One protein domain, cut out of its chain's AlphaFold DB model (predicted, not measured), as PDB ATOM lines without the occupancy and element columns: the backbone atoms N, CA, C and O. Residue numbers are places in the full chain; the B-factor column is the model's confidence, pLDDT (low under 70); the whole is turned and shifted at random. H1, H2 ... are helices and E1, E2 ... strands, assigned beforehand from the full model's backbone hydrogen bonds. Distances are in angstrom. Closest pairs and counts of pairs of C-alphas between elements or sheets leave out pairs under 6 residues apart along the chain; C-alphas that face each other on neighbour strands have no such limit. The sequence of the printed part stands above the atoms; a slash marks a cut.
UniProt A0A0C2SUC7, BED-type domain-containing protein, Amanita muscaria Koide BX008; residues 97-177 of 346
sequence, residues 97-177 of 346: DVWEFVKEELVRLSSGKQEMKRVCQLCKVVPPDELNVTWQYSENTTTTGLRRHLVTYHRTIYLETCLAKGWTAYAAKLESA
ATOM      1  N   ASP A  97     122.016  -6.360 277.757       86.81
ATOM      2  CA  ASP A  97     123.201  -6.699 276.980       86.81
ATOM      3  C   ASP A  97     122.885  -7.157 275.549       86.81
ATOM      4  O   ASP A  97     123.657  -6.904 274.632       86.81
ATOM      5  N   VAL A  98     121.737  -7.805 275.342       87.31
ATOM      6  CA  VAL A  98     121.296  -8.281 274.022       87.31
ATOM      7  C   VAL A  98     120.618  -7.160 273.241       87.31
ATOM      8  O   VAL A  98     120.863  -6.996 272.045       87.31
ATOM      9  N   TRP A  99     119.776  -6.375 273.914       91.44
ATOM     10  CA  TRP A  99     118.987  -5.310 273.286       91.44
ATOM     11  C   TRP A  99     119.809  -4.089 272.862       91.44
ATOM     12  O   TRP A  99     119.319  -3.241 272.111       91.44
ATOM     13  N   GLU A 100     121.065  -4.005 273.295       91.31
ATOM     14  CA  GLU A 100     122.025  -3.040 272.767       91.31
ATOM     15  C   GLU A 100     122.283  -3.264 271.272       91.31
ATOM     16  O   GLU A 100     122.213  -2.321 270.486       91.31
ATOM     17  N   PHE A 101     122.497  -4.521 270.876       90.62
ATOM     18  CA  PHE A 101     122.940  -4.904 269.530       90.62
ATOM     19  C   PHE A 101     121.825  -5.429 268.637       90.62
ATOM     20  O   PHE A 101     121.975  -5.462 267.418       90.62
ATOM     21  N   VAL A 102     120.721  -5.881 269.231       91.75
ATOM     22  CA  VAL A 102     119.579  -6.424 268.501       91.75
ATOM     23  C   VAL A 102     118.407  -5.470 268.630       91.75
ATOM     24  O   VAL A 102     117.959  -5.176 269.738       91.75
ATOM     25  N   LYS A 103     117.897  -5.004 267.490       91.56
ATOM     26  CA  LYS A 103     116.710  -4.146 267.426       91.56
ATOM     27  C   LYS A 103     115.564  -4.887 266.771       91.56
ATOM     28  O   LYS A 103     115.768  -5.718 265.890       91.56
ATOM     29  N   GLU A 104     114.362  -4.596 267.231       91.50
ATOM     30  CA  GLU A 104     113.154  -5.052 266.570       91.50
ATOM     31  C   GLU A 104     112.888  -4.097 265.396       91.50
ATOM     32  O   GLU A 104     112.722  -2.895 265.586       91.50
ATOM     33  N   GLU A 105     112.879  -4.634 264.178       90.12
ATOM     34  CA  GLU A 105     112.653  -3.890 262.941       90.12
ATOM     35  C   GLU A 105     111.614  -4.578 262.057       90.12
ATOM     36  O   GLU A 105     111.476  -5.800 262.043       90.12
ATOM     37  N   LEU A 106     110.913  -3.774 261.267       88.44
ATOM     38  CA  LEU A 106     109.892  -4.237 260.342       88.44
ATOM     39  C   LEU A 106     110.542  -4.518 258.979       88.44
ATOM     40  O   LEU A 106     110.880  -3.599 258.232       88.44
ATOM     41  N   VAL A 107     110.750  -5.795 258.663       84.19
ATOM     42  CA  VAL A 107     111.479  -6.232 257.463       84.19
ATOM     43  C   VAL A 107     110.496  -6.614 256.359       84.19
ATOM     44  O   VAL A 107     109.547  -7.364 256.587       84.19
ATOM     45  N   ARG A 108     110.730  -6.117 255.137       82.12
ATOM     46  CA  ARG A 108     109.993  -6.549 253.940       82.12
ATOM     47  C   ARG A 108     110.574  -7.855 253.418       82.12
ATOM     48  O   ARG A 108     111.750  -7.918 253.071       82.12
ATOM     49  N   LEU A 109     109.739  -8.883 253.355       75.94
ATOM     50  CA  LEU A 109     110.077 -10.152 252.725       75.94
ATOM     51  C   LEU A 109     109.987 -10.041 251.199       75.94
ATOM     52  O   LEU A 109     109.317  -9.157 250.664       75.94
ATOM     53  N   SER A 110     110.597 -10.996 250.496       73.69
ATOM     54  CA  SER A 110     110.496 -11.141 249.035       73.69
ATOM     55  C   SER A 110     109.052 -11.291 248.539       73.69
ATOM     56  O   SER A 110     108.748 -10.931 247.408       73.69
ATOM     57  N   SER A 111     108.146 -11.757 249.403       73.38
ATOM     58  CA  SER A 111     106.705 -11.862 249.152       73.38
ATOM     59  C   SER A 111     105.943 -10.531 249.251       73.38
ATOM     60  O   SER A 111     104.724 -10.517 249.113       73.38
ATOM     61  N   GLY A 112     106.621  -9.415 249.552       74.69
ATOM     62  CA  GLY A 112     106.009  -8.099 249.774       74.69
ATOM     63  C   GLY A 112     105.368  -7.924 251.158       74.69
ATOM     64  O   GLY A 112     105.026  -6.807 251.542       74.69
ATOM     65  N   LYS A 113     105.248  -9.005 251.939       82.38
ATOM     66  CA  LYS A 113     104.738  -8.975 253.311       82.38
ATOM     67  C   LYS A 113     105.771  -8.354 254.254       82.38
ATOM     68  O   LYS A 113     106.968  -8.633 254.159       82.38
ATOM     69  N   GLN A 114     105.300  -7.520 255.173       84.12
ATOM     70  CA  GLN A 114     106.115  -6.954 256.241       84.12
ATOM     71  C   GLN A 114     105.994  -7.805 257.505       84.12
ATOM     72  O   GLN A 114     104.883  -8.127 257.923       84.12
ATOM     73  N   GLU A 115     107.125  -8.156 258.109       87.81
ATOM     74  CA  GLU A 115     107.166  -8.914 259.361       87.81
ATOM     75  C   GLU A 115     108.113  -8.259 260.360       87.81
ATOM     76  O   GLU A 115     109.188  -7.775 259.996       87.81
ATOM     77  N   MET A 116     107.705  -8.252 261.628       88.19
ATOM     78  CA  MET A 116     108.552  -7.798 262.720       88.19
ATOM     79  C   MET A 116     109.644  -8.837 262.976       88.19
ATOM     80  O   MET A 116     109.367 -10.019 263.192       88.19
ATOM     81  N   LYS A 117     110.900  -8.405 262.933       90.75
ATOM     82  CA  LYS A 117     112.062  -9.265 263.142       90.75
ATOM     83  C   LYS A 117     113.028  -8.652 264.130       90.75
ATOM     84  O   LYS A 117     113.143  -7.439 264.251       90.75
ATOM     85  N   ARG A 118     113.776  -9.515 264.805       91.81
ATOM     86  CA  ARG A 118     114.918  -9.133 265.636       91.81
ATOM     87  C   ARG A 118     116.169  -9.138 264.776       91.81
ATOM     88  O   ARG A 118     116.569 -10.186 264.278       91.81
ATOM     89  N   VAL A 119     116.751  -7.965 264.582       89.19
ATOM     90  CA  VAL A 119     117.822  -7.712 263.624       89.19
ATOM     91  C   VAL A 119     119.101  -7.351 264.367       89.19
ATOM     92  O   VAL A 119     119.127  -6.380 265.133       89.19
ATOM     93  N   CYS A 120     120.160  -8.129 264.137       90.75
ATOM     94  CA  CYS A 120     121.495  -7.805 264.630       90.75
ATOM     95  C   CYS A 120     122.050  -6.600 263.864       90.75
ATOM     96  O   CYS A 120     122.253  -6.659 262.651       90.75
ATOM     97  N   GLN A 121     122.320  -5.512 264.582       90.31
ATOM     98  CA  GLN A 121     122.816  -4.271 263.991       90.31
ATOM     99  C   GLN A 121     124.284  -4.366 263.562       90.31
ATOM    100  O   GLN A 121     124.697  -3.641 262.665       90.31
ATOM    101  N   LEU A 122     125.053  -5.289 264.149       86.44
ATOM    102  CA  LEU A 122     126.447  -5.531 263.771       86.44
ATOM    103  C   LEU A 122     126.559  -6.315 262.456       86.44
ATOM    104  O   LEU A 122     127.412  -6.004 261.637       86.44
ATOM    105  N   CYS A 123     125.672  -7.281 262.201       83.81
ATOM    106  CA  CYS A 123     125.615  -7.952 260.897       83.81
ATOM    107  C   CYS A 123     125.055  -7.053 259.796       83.81
ATOM    108  O   CYS A 123     125.454  -7.176 258.647       83.81
ATOM    109  N   LYS A 124     124.116  -6.161 260.134       81.00
ATOM    110  CA  LYS A 124     123.453  -5.278 259.164       81.00
ATOM    111  C   LYS A 124     124.425  -4.319 258.463       81.00
ATOM    112  O   LYS A 124     124.130  -3.866 257.362       81.00
ATOM    113  N   VAL A 125     125.556  -4.002 259.099       73.69
ATOM    114  CA  VAL A 125     126.597  -3.118 258.548       73.69
ATOM    115  C   VAL A 125     127.672  -3.858 257.740       73.69
ATOM    116  O   VAL A 125     128.495  -3.201 257.108       73.69
ATOM    117  N   VAL A 126     127.670  -5.196 257.729       64.19
ATOM    118  CA  VAL A 126     128.615  -6.023 256.955       64.19
ATOM    119  C   VAL A 126     127.951  -6.441 255.633       64.19
ATOM    120  O   VAL A 126     126.766  -6.787 255.653       64.19
ATOM    121  N   PRO A 127     128.655  -6.413 254.481       55.28
ATOM    122  CA  PRO A 127     128.094  -6.859 253.210       55.28
ATOM    123  C   PRO A 127     127.517  -8.284 253.330       55.28
ATOM    124  O   PRO A 127     128.232  -9.180 253.787       55.28
ATOM    125  N   PRO A 128     126.252  -8.524 252.930       52.78
ATOM    126  CA  PRO A 128     125.583  -9.822 253.093       52.78
ATOM    127  C   PRO A 128     126.290 -11.006 252.419       52.78
ATOM    128  O   PRO A 128     126.026 -12.149 252.782       52.78
ATOM    129  N   ASP A 129     127.175 -10.735 251.458       51.69
ATOM    130  CA  ASP A 129     127.783 -11.747 250.592       51.69
ATOM    131  C   ASP A 129     129.057 -12.392 251.178       51.69
ATOM    132  O   ASP A 129     129.511 -13.408 250.656       51.69
ATOM    133  N   GLU A 130     129.623 -11.870 252.276       53.28
ATOM    134  CA  GLU A 130     130.882 -12.391 252.850       53.28
ATOM    135  C   GLU A 130     130.699 -13.290 254.084       53.28
ATOM    136  O   GLU A 130     131.611 -14.026 254.460       53.28
ATOM    137  N   LEU A 131     129.517 -13.298 254.706       53.59
ATOM    138  CA  LEU A 131     129.234 -14.130 255.875       53.59
ATOM    139  C   LEU A 131     127.879 -14.816 255.720       53.59
ATOM    140  O   LEU A 131     126.832 -14.185 255.822       53.59
ATOM    141  N   ASN A 132     127.903 -16.139 255.538       63.34
ATOM    142  CA  ASN A 132     126.731 -17.019 255.511       63.34
ATOM    143  C   ASN A 132     126.086 -17.133 256.916       63.34
ATOM    144  O   ASN A 132     126.037 -18.200 257.526       63.34
ATOM    145  N   VAL A 133     125.673 -15.998 257.484       70.69
ATOM    146  CA  VAL A 133     125.229 -15.843 258.872       70.69
ATOM    147  C   VAL A 133     123.780 -15.384 258.889       70.69
ATOM    148  O   VAL A 133     123.407 -14.383 258.284       70.69
ATOM    149  N   THR A 134     122.937 -16.097 259.635       79.19
ATOM    150  CA  THR A 134     121.567 -15.643 259.897       79.19
ATOM    151  C   THR A 134     121.606 -14.454 260.859       79.19
ATOM    152  O   THR A 134     122.007 -14.609 262.009       79.19
ATOM    153  N   TRP A 135     121.179 -13.275 260.402       83.12
ATOM    154  CA  TRP A 135     121.199 -12.027 261.186       83.12
ATOM    155  C   TRP A 135     119.817 -11.411 261.441       83.12
ATOM    156  O   TRP A 135     119.691 -10.416 262.160       83.12
ATOM    157  N   GLN A 136     118.774 -12.025 260.879       88.38
ATOM    158  CA  GLN A 136     117.377 -11.688 261.121       88.38
ATOM    159  C   GLN A 136     116.675 -12.871 261.784       88.38
ATOM    160  O   GLN A 136     116.630 -13.969 261.235       88.38
ATOM    161  N   TYR A 137     116.077 -12.624 262.939       88.56
ATOM    162  CA  TYR A 137     115.416 -13.630 263.759       88.56
ATOM    163  C   TYR A 137     113.923 -13.338 263.891       88.56
ATOM    164  O   TYR A 137     113.487 -12.192 263.765       88.56
ATOM    165  N   SER A 138     113.126 -14.372 264.171       86.62
ATOM    166  CA  SER A 138     111.702 -14.187 264.460       86.62
ATOM    167  C   SER A 138     111.507 -13.396 265.757       86.62
ATOM    168  O   SER A 138     112.332 -13.468 266.674       86.62
ATOM    169  N   GLU A 139     110.380 -12.694 265.867       87.31
ATOM    170  CA  GLU A 139     109.985 -11.923 267.057       87.31
ATOM    171  C   GLU A 139     109.946 -12.770 268.347       87.31
ATOM    172  O   GLU A 139     110.166 -12.270 269.447       87.31
ATOM    173  N   ASN A 140     109.767 -14.088 268.223       84.31
ATOM    174  CA  ASN A 140     109.721 -15.012 269.361       84.31
ATOM    175  C   ASN A 140     111.094 -15.575 269.765       84.31
ATOM    176  O   ASN A 140     111.192 -16.351 270.719       84.31
ATOM    177  N   THR A 141     112.171 -15.214 269.062       85.38
ATOM    178  CA  THR A 141     113.510 -15.764 269.323       85.38
ATOM    179  C   THR A 141     114.011 -15.348 270.698       85.38
ATOM    180  O   THR A 141     114.163 -14.165 270.983       85.38
ATOM    181  N   THR A 142     114.309 -16.317 271.561       85.88
ATOM    182  CA  THR A 142     114.733 -16.036 272.936       85.88
ATOM    183  C   THR A 142     116.057 -15.267 272.994       85.88
ATOM    184  O   THR A 142     116.945 -15.439 272.158       85.88
ATOM    185  N   THR A 143     116.242 -14.471 274.051       83.94
ATOM    186  CA  THR A 143     117.477 -13.699 274.287       83.94
ATOM    187  C   THR A 143     118.718 -14.582 274.402       83.94
ATOM    188  O   THR A 143     119.826 -14.117 274.171       83.94
ATOM    189  N   THR A 144     118.559 -15.862 274.753       81.62
ATOM    190  CA  THR A 144     119.653 -16.842 274.769       81.62
ATOM    191  C   THR A 144     120.155 -17.140 273.357       81.62
ATOM    192  O   THR A 144     121.362 -17.169 273.138       81.62
ATOM    193  N   GLY A 145     119.244 -17.309 272.391       82.00
ATOM    194  CA  GLY A 145     119.605 -17.503 270.986       82.00
ATOM    195  C   GLY A 145     120.319 -16.284 270.402       82.00
ATOM    196  O   GLY A 145     121.352 -16.433 269.757       82.00
ATOM    197  N   LEU A 146     119.822 -15.085 270.715       86.75
ATOM    198  CA  LEU A 146     120.415 -13.817 270.277       86.75
ATOM    199  C   LEU A 146     121.785 -13.563 270.918       86.75
ATOM    200  O   LEU A 146     122.720 -13.151 270.241       86.75
ATOM    201  N   ARG A 147     121.939 -13.871 272.211       88.50
ATOM    202  CA  ARG A 147     123.233 -13.772 272.896       88.50
ATOM    203  C   ARG A 147     124.259 -14.720 272.288       88.50
ATOM    204  O   ARG A 147     125.389 -14.314 272.065       88.50
ATOM    205  N   ARG A 148     123.865 -15.957 271.969       84.31
ATOM    206  CA  ARG A 148     124.747 -16.913 271.285       84.31
ATOM    207  C   ARG A 148     125.242 -16.365 269.947       84.31
ATOM    208  O   ARG A 148     126.431 -16.441 269.692       84.31
ATOM    209  N   HIS A 149     124.373 -15.747 269.149       86.19
ATOM    210  CA  HIS A 149     124.786 -15.073 267.916       86.19
ATOM    211  C   HIS A 149     125.864 -13.998 268.166       86.19
ATOM    212  O   HIS A 149     126.897 -14.015 267.504       86.19
ATOM    213  N   LEU A 150     125.665 -13.110 269.149       87.06
ATOM    214  CA  LEU A 150     126.644 -12.063 269.484       87.06
ATOM    215  C   LEU A 150     127.987 -12.649 269.936       87.06
ATOM    216  O   LEU A 150     129.034 -12.151 269.539       87.06
ATOM    217  N   VAL A 151     127.967 -13.732 270.716       85.75
ATOM    218  CA  VAL A 151     129.187 -14.418 271.167       85.75
ATOM    219  C   VAL A 151     129.902 -15.126 270.021       85.75
ATOM    220  O   VAL A 151     131.124 -15.096 269.969       85.75
ATOM    221  N   THR A 152     129.169 -15.752 269.103       81.00
ATOM    222  CA  THR A 152     129.767 -16.511 267.999       81.00
ATOM    223  C   THR A 152     130.336 -15.600 266.915       81.00
ATOM    224  O   THR A 152     131.431 -15.857 266.429       81.00
ATOM    225  N   TYR A 153     129.616 -14.542 266.539       81.88
ATOM    226  CA  TYR A 153     129.957 -13.741 265.357       81.88
ATOM    227  C   TYR A 153     130.515 -12.354 265.684       81.88
ATOM    228  O   TYR A 153     131.163 -11.738 264.842       81.88
ATOM    229  N   HIS A 154     130.295 -11.856 266.902       86.25
ATOM    230  CA  HIS A 154     130.652 -10.490 267.297       86.25
ATOM    231  C   HIS A 154     131.327 -10.424 268.670       86.25
ATOM    232  O   HIS A 154     131.191  -9.428 269.380       86.25
ATOM    233  N   ARG A 155     132.057 -11.484 269.045       82.75
ATOM    234  CA  ARG A 155     132.621 -11.662 270.390       82.75
ATOM    235  C   ARG A 155     133.374 -10.437 270.891       82.75
ATOM    236  O   ARG A 155     133.087  -9.965 271.984       82.75
ATOM    237  N   THR A 156     134.305  -9.931 270.085       82.12
ATOM    238  CA  THR A 156     135.185  -8.813 270.446       82.12
ATOM    239  C   THR A 156     134.378  -7.556 270.753       82.12
ATOM    240  O   THR A 156     134.424  -7.053 271.871       82.12
ATOM    241  N   ILE A 157     133.539  -7.123 269.808       86.62
ATOM    242  CA  ILE A 157     132.707  -5.916 269.942       86.62
ATOM    243  C   ILE A 157     131.716  -6.062 271.108       86.62
ATOM    244  O   ILE A 157     131.475  -5.119 271.867       86.62
ATOM    245  N   TYR A 158     131.142  -7.256 271.275       88.12
ATOM    246  CA  TYR A 158     130.215  -7.557 272.361       88.12
ATOM    247  C   TYR A 158     130.899  -7.475 273.735       88.12
ATOM    248  O   TYR A 158     130.361  -6.833 274.641       88.12
ATOM    249  N   LEU A 159     132.087  -8.070 273.885       86.25
ATOM    250  CA  LEU A 159     132.866  -8.048 275.125       86.25
ATOM    251  C   LEU A 159     133.319  -6.628 275.488       86.25
ATOM    252  O   LEU A 159     133.076  -6.188 276.612       86.25
ATOM    253  N   GLU A 160     133.896  -5.890 274.538       87.44
ATOM    254  CA  GLU A 160     134.345  -4.505 274.736       87.44
ATOM    255  C   GLU A 160     133.205  -3.603 275.215       87.44
ATOM    256  O   GLU A 160     133.348  -2.851 276.180       87.44
ATOM    257  N   THR A 161     132.029  -3.728 274.597       88.12
ATOM    258  CA  THR A 161     130.850  -2.949 274.992       88.12
ATOM    259  C   THR A 161     130.328  -3.366 276.368       88.12
ATOM    260  O   THR A 161     129.920  -2.508 277.151       88.12
ATOM    261  N   CYS A 162     130.347  -4.665 276.697       87.00
ATOM    262  CA  CYS A 162     129.958  -5.140 278.028       87.00
ATOM    263  C   CYS A 162     130.879  -4.567 279.111       87.00
ATOM    264  O   CYS A 162     130.392  -4.135 280.156       87.00
ATOM    265  N   LEU A 163     132.190  -4.526 278.855       84.81
ATOM    266  CA  LEU A 163     133.168  -3.912 279.751       84.81
ATOM    267  C   LEU A 163     132.928  -2.401 279.880       84.81
ATOM    268  O   LEU A 163     132.791  -1.900 280.996       84.81
ATOM    269  N   ALA A 164     132.773  -1.691 278.758       87.94
ATOM    270  CA  ALA A 164     132.552  -0.244 278.732       87.94
ATOM    271  C   ALA A 164     131.266   0.189 279.459       87.94
ATOM    272  O   ALA A 164     131.240   1.230 280.114       87.94
ATOM    273  N   LYS A 165     130.198  -0.614 279.379       87.19
ATOM    274  CA  LYS A 165     128.915  -0.338 280.048       87.19
ATOM    275  C   LYS A 165     128.823  -0.884 281.477       87.19
ATOM    276  O   LYS A 165     127.766  -0.781 282.100       87.19
ATOM    277  N   GLY A 166     129.900  -1.465 282.013       81.25
ATOM    278  CA  GLY A 166     129.926  -2.004 283.376       81.25
ATOM    279  C   GLY A 166     129.067  -3.263 283.561       81.25
ATOM    280  O   GLY A 166     128.652  -3.585 284.675       81.25
ATOM    281  N   TRP A 167     128.794  -4.005 282.488       84.88
ATOM    282  CA  TRP A 167     128.044  -5.264 282.496       84.88
ATOM    283  C   TRP A 167     128.946  -6.446 282.881       84.88
ATOM    284  O   TRP A 167     129.039  -7.459 282.186       84.88
ATOM    285  N   THR A 168     129.603  -6.319 284.035       74.00
ATOM    286  CA  THR A 168     130.684  -7.198 284.515       74.00
ATOM    287  C   THR A 168     130.277  -8.668 284.634       74.00
ATOM    288  O   THR A 168     131.070  -9.553 284.335       74.00
ATOM    289  N   ALA A 169     129.017  -8.957 284.980       73.25
ATOM    290  CA  ALA A 169     128.494 -10.326 285.053       73.25
ATOM    291  C   ALA A 169     128.437 -11.048 283.691       73.25
ATOM    292  O   ALA A 169     128.358 -12.278 283.655       73.25
ATOM    293  N   TYR A 170     128.423 -10.298 282.587       70.81
ATOM    294  CA  TYR A 170     128.419 -10.833 281.225       70.81
ATOM    295  C   TYR A 170     129.842 -10.913 280.675       70.81
ATOM    296  O   TYR A 170     130.206 -11.955 280.142       70.81
ATOM    297  N   ALA A 171     130.661  -9.880 280.901       69.25
ATOM    298  CA  ALA A 171     132.077  -9.883 280.533       69.25
ATOM    299  C   ALA A 171     132.849 -11.037 281.201       69.25
ATOM    300  O   ALA A 171     133.480 -11.828 280.509       69.25
ATOM    301  N   ALA A 172     132.664 -11.243 282.512       68.62
ATOM    302  CA  ALA A 172     133.319 -12.329 283.243       68.62
ATOM    303  C   ALA A 172     132.959 -13.731 282.710       68.62
ATOM    304  O   ALA A 172     133.782 -14.638 282.762       68.62
ATOM    305  N   LYS A 173     131.741 -13.918 282.174       67.19
ATOM    306  CA  LYS A 173     131.314 -15.187 281.552       67.19
ATOM    307  C   LYS A 173     131.937 -15.422 280.177       67.19
ATOM    308  O   LYS A 173     131.998 -16.566 279.734       67.19
ATOM    309  N   LEU A 174     132.320 -14.352 279.486       64.88
ATOM    310  CA  LEU A 174     132.919 -14.411 278.156       64.88
ATOM    311  C   LEU A 174     134.430 -14.607 278.241       64.88
ATOM    312  O   LEU A 174     134.954 -15.414 277.483       64.88
ATOM    313  N   GLU A 175     135.100 -13.929 279.174       64.06
ATOM    314  CA  GLU A 175     136.538 -14.084 279.447       64.06
ATOM    315  C   GLU A 175     136.862 -15.484 279.991       64.06
ATOM    316  O   GLU A 175     137.875 -16.078 279.639       64.06
ATOM    317  N   SER A 176     135.956 -16.089 280.770       57.31
ATOM    318  CA  SER A 176     136.094 -17.486 281.207       57.31
ATOM    319  C   SER A 176     135.930 -18.524 280.082       57.31
ATOM    320  O   SER A 176     136.082 -19.714 280.342       57.31
ATOM    321  N   ALA A 177     135.567 -18.100 278.866       54.94
ATOM    322  CA  ALA A 177     135.315 -18.963 277.710       54.94
ATOM    323  C   ALA A 177     136.432 -18.906 276.643       54.94
ATOM    324  O   ALA A 177     136.233 -19.408 275.542       54.94
TER     325      ALA A 177
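What this domain is: This is residues 97 to 177 of the 346 residues of the protein "BED-type domain-containing protein" of Amanita muscaria Koide BX008 (UniProt A0A0C2SUC7). An elongated domain has a twisted antiparallel sheet, drawn out as the long hairpin E1 and E2, toward one end and a small helical hairpin, H3 and H4, at the other. H2 lies between them, and short E3 runs beside part of E2; residues 125 to 130, in the link after the short helix H1, stick out to one side. The 81 printed residues include four named helices and three named strands, in the order E1 E2 H1 E3 H2 H3 H4, with sheet order E1 - E2 - E3. The class is mixed, helices and strands. The whole is only just compact, close to loose, with a radius of gyration of the C-alphas of 13.7 A and spans of 43 by 26 by 18 A.

How they stand to each other: E1, residues 102 to 108, and E2, residues 114 to 120, form an antiparallel hairpin at 147 degrees, with N 105 and O 117 within hydrogen-bond range at 2.8 A. H1, residues 121 to 124, only grazes the sheet. E3, residues 136 to 138, is antiparallel to E2 at 120 degrees, with N 118 and O 137 at 2.9 A. H2, residues 143 to 153, is on the sheet, making two layers, a helix on one face of a sheet. Its height over the sheet is 10.1 A, from a local plane fitted to just 6 C-alphas. It lies over E2, slantwise to the strands at 48 degrees to E2 on the local plane. H3, residues 155 to 164, is close to H2 but not clearly touching: their closest C-alphas, Leu 150 and Tyr 158, are 6.4 A apart. H4, residues 168 to 175, touches H3, their closest C-alphas, Leu 159 and Ala 171, being 5.8 A apart, at a shallow tilt of 30 degrees, opposite ways. H3 and H4 are not on the sheet. Every O i to N i+4 pair is within hydrogen-bond range in H2 and H3, and 3 of 4 in H4; H1 is too short for such a pair.

Where its parts are: E1 starts at C-alpha 102 (119.579, -6.424, 268.501) and is 17.4 A long; E2 is 17.5 A. H2 begins at C-alpha 143 (117.477, -13.699, 274.287) and is 15.3 A long, H3 14.1 A and H4 10.4 A. H4 ends at C-alpha 175 (136.538, -14.084, 279.447).

The domain as a whole: The C-alphas farthest apart, Gly 112 and Ser 176, are 44.5 A apart. The sheet is only just strongly twisted, its C-alphas up to 4.3 A off the best plane. The link from H1 to E3, 11 residues, is long. The printed part has no cut. Mean pLDDT of the printed part is 80.4; residues 126 to 132 and 171 to 177 are under 70.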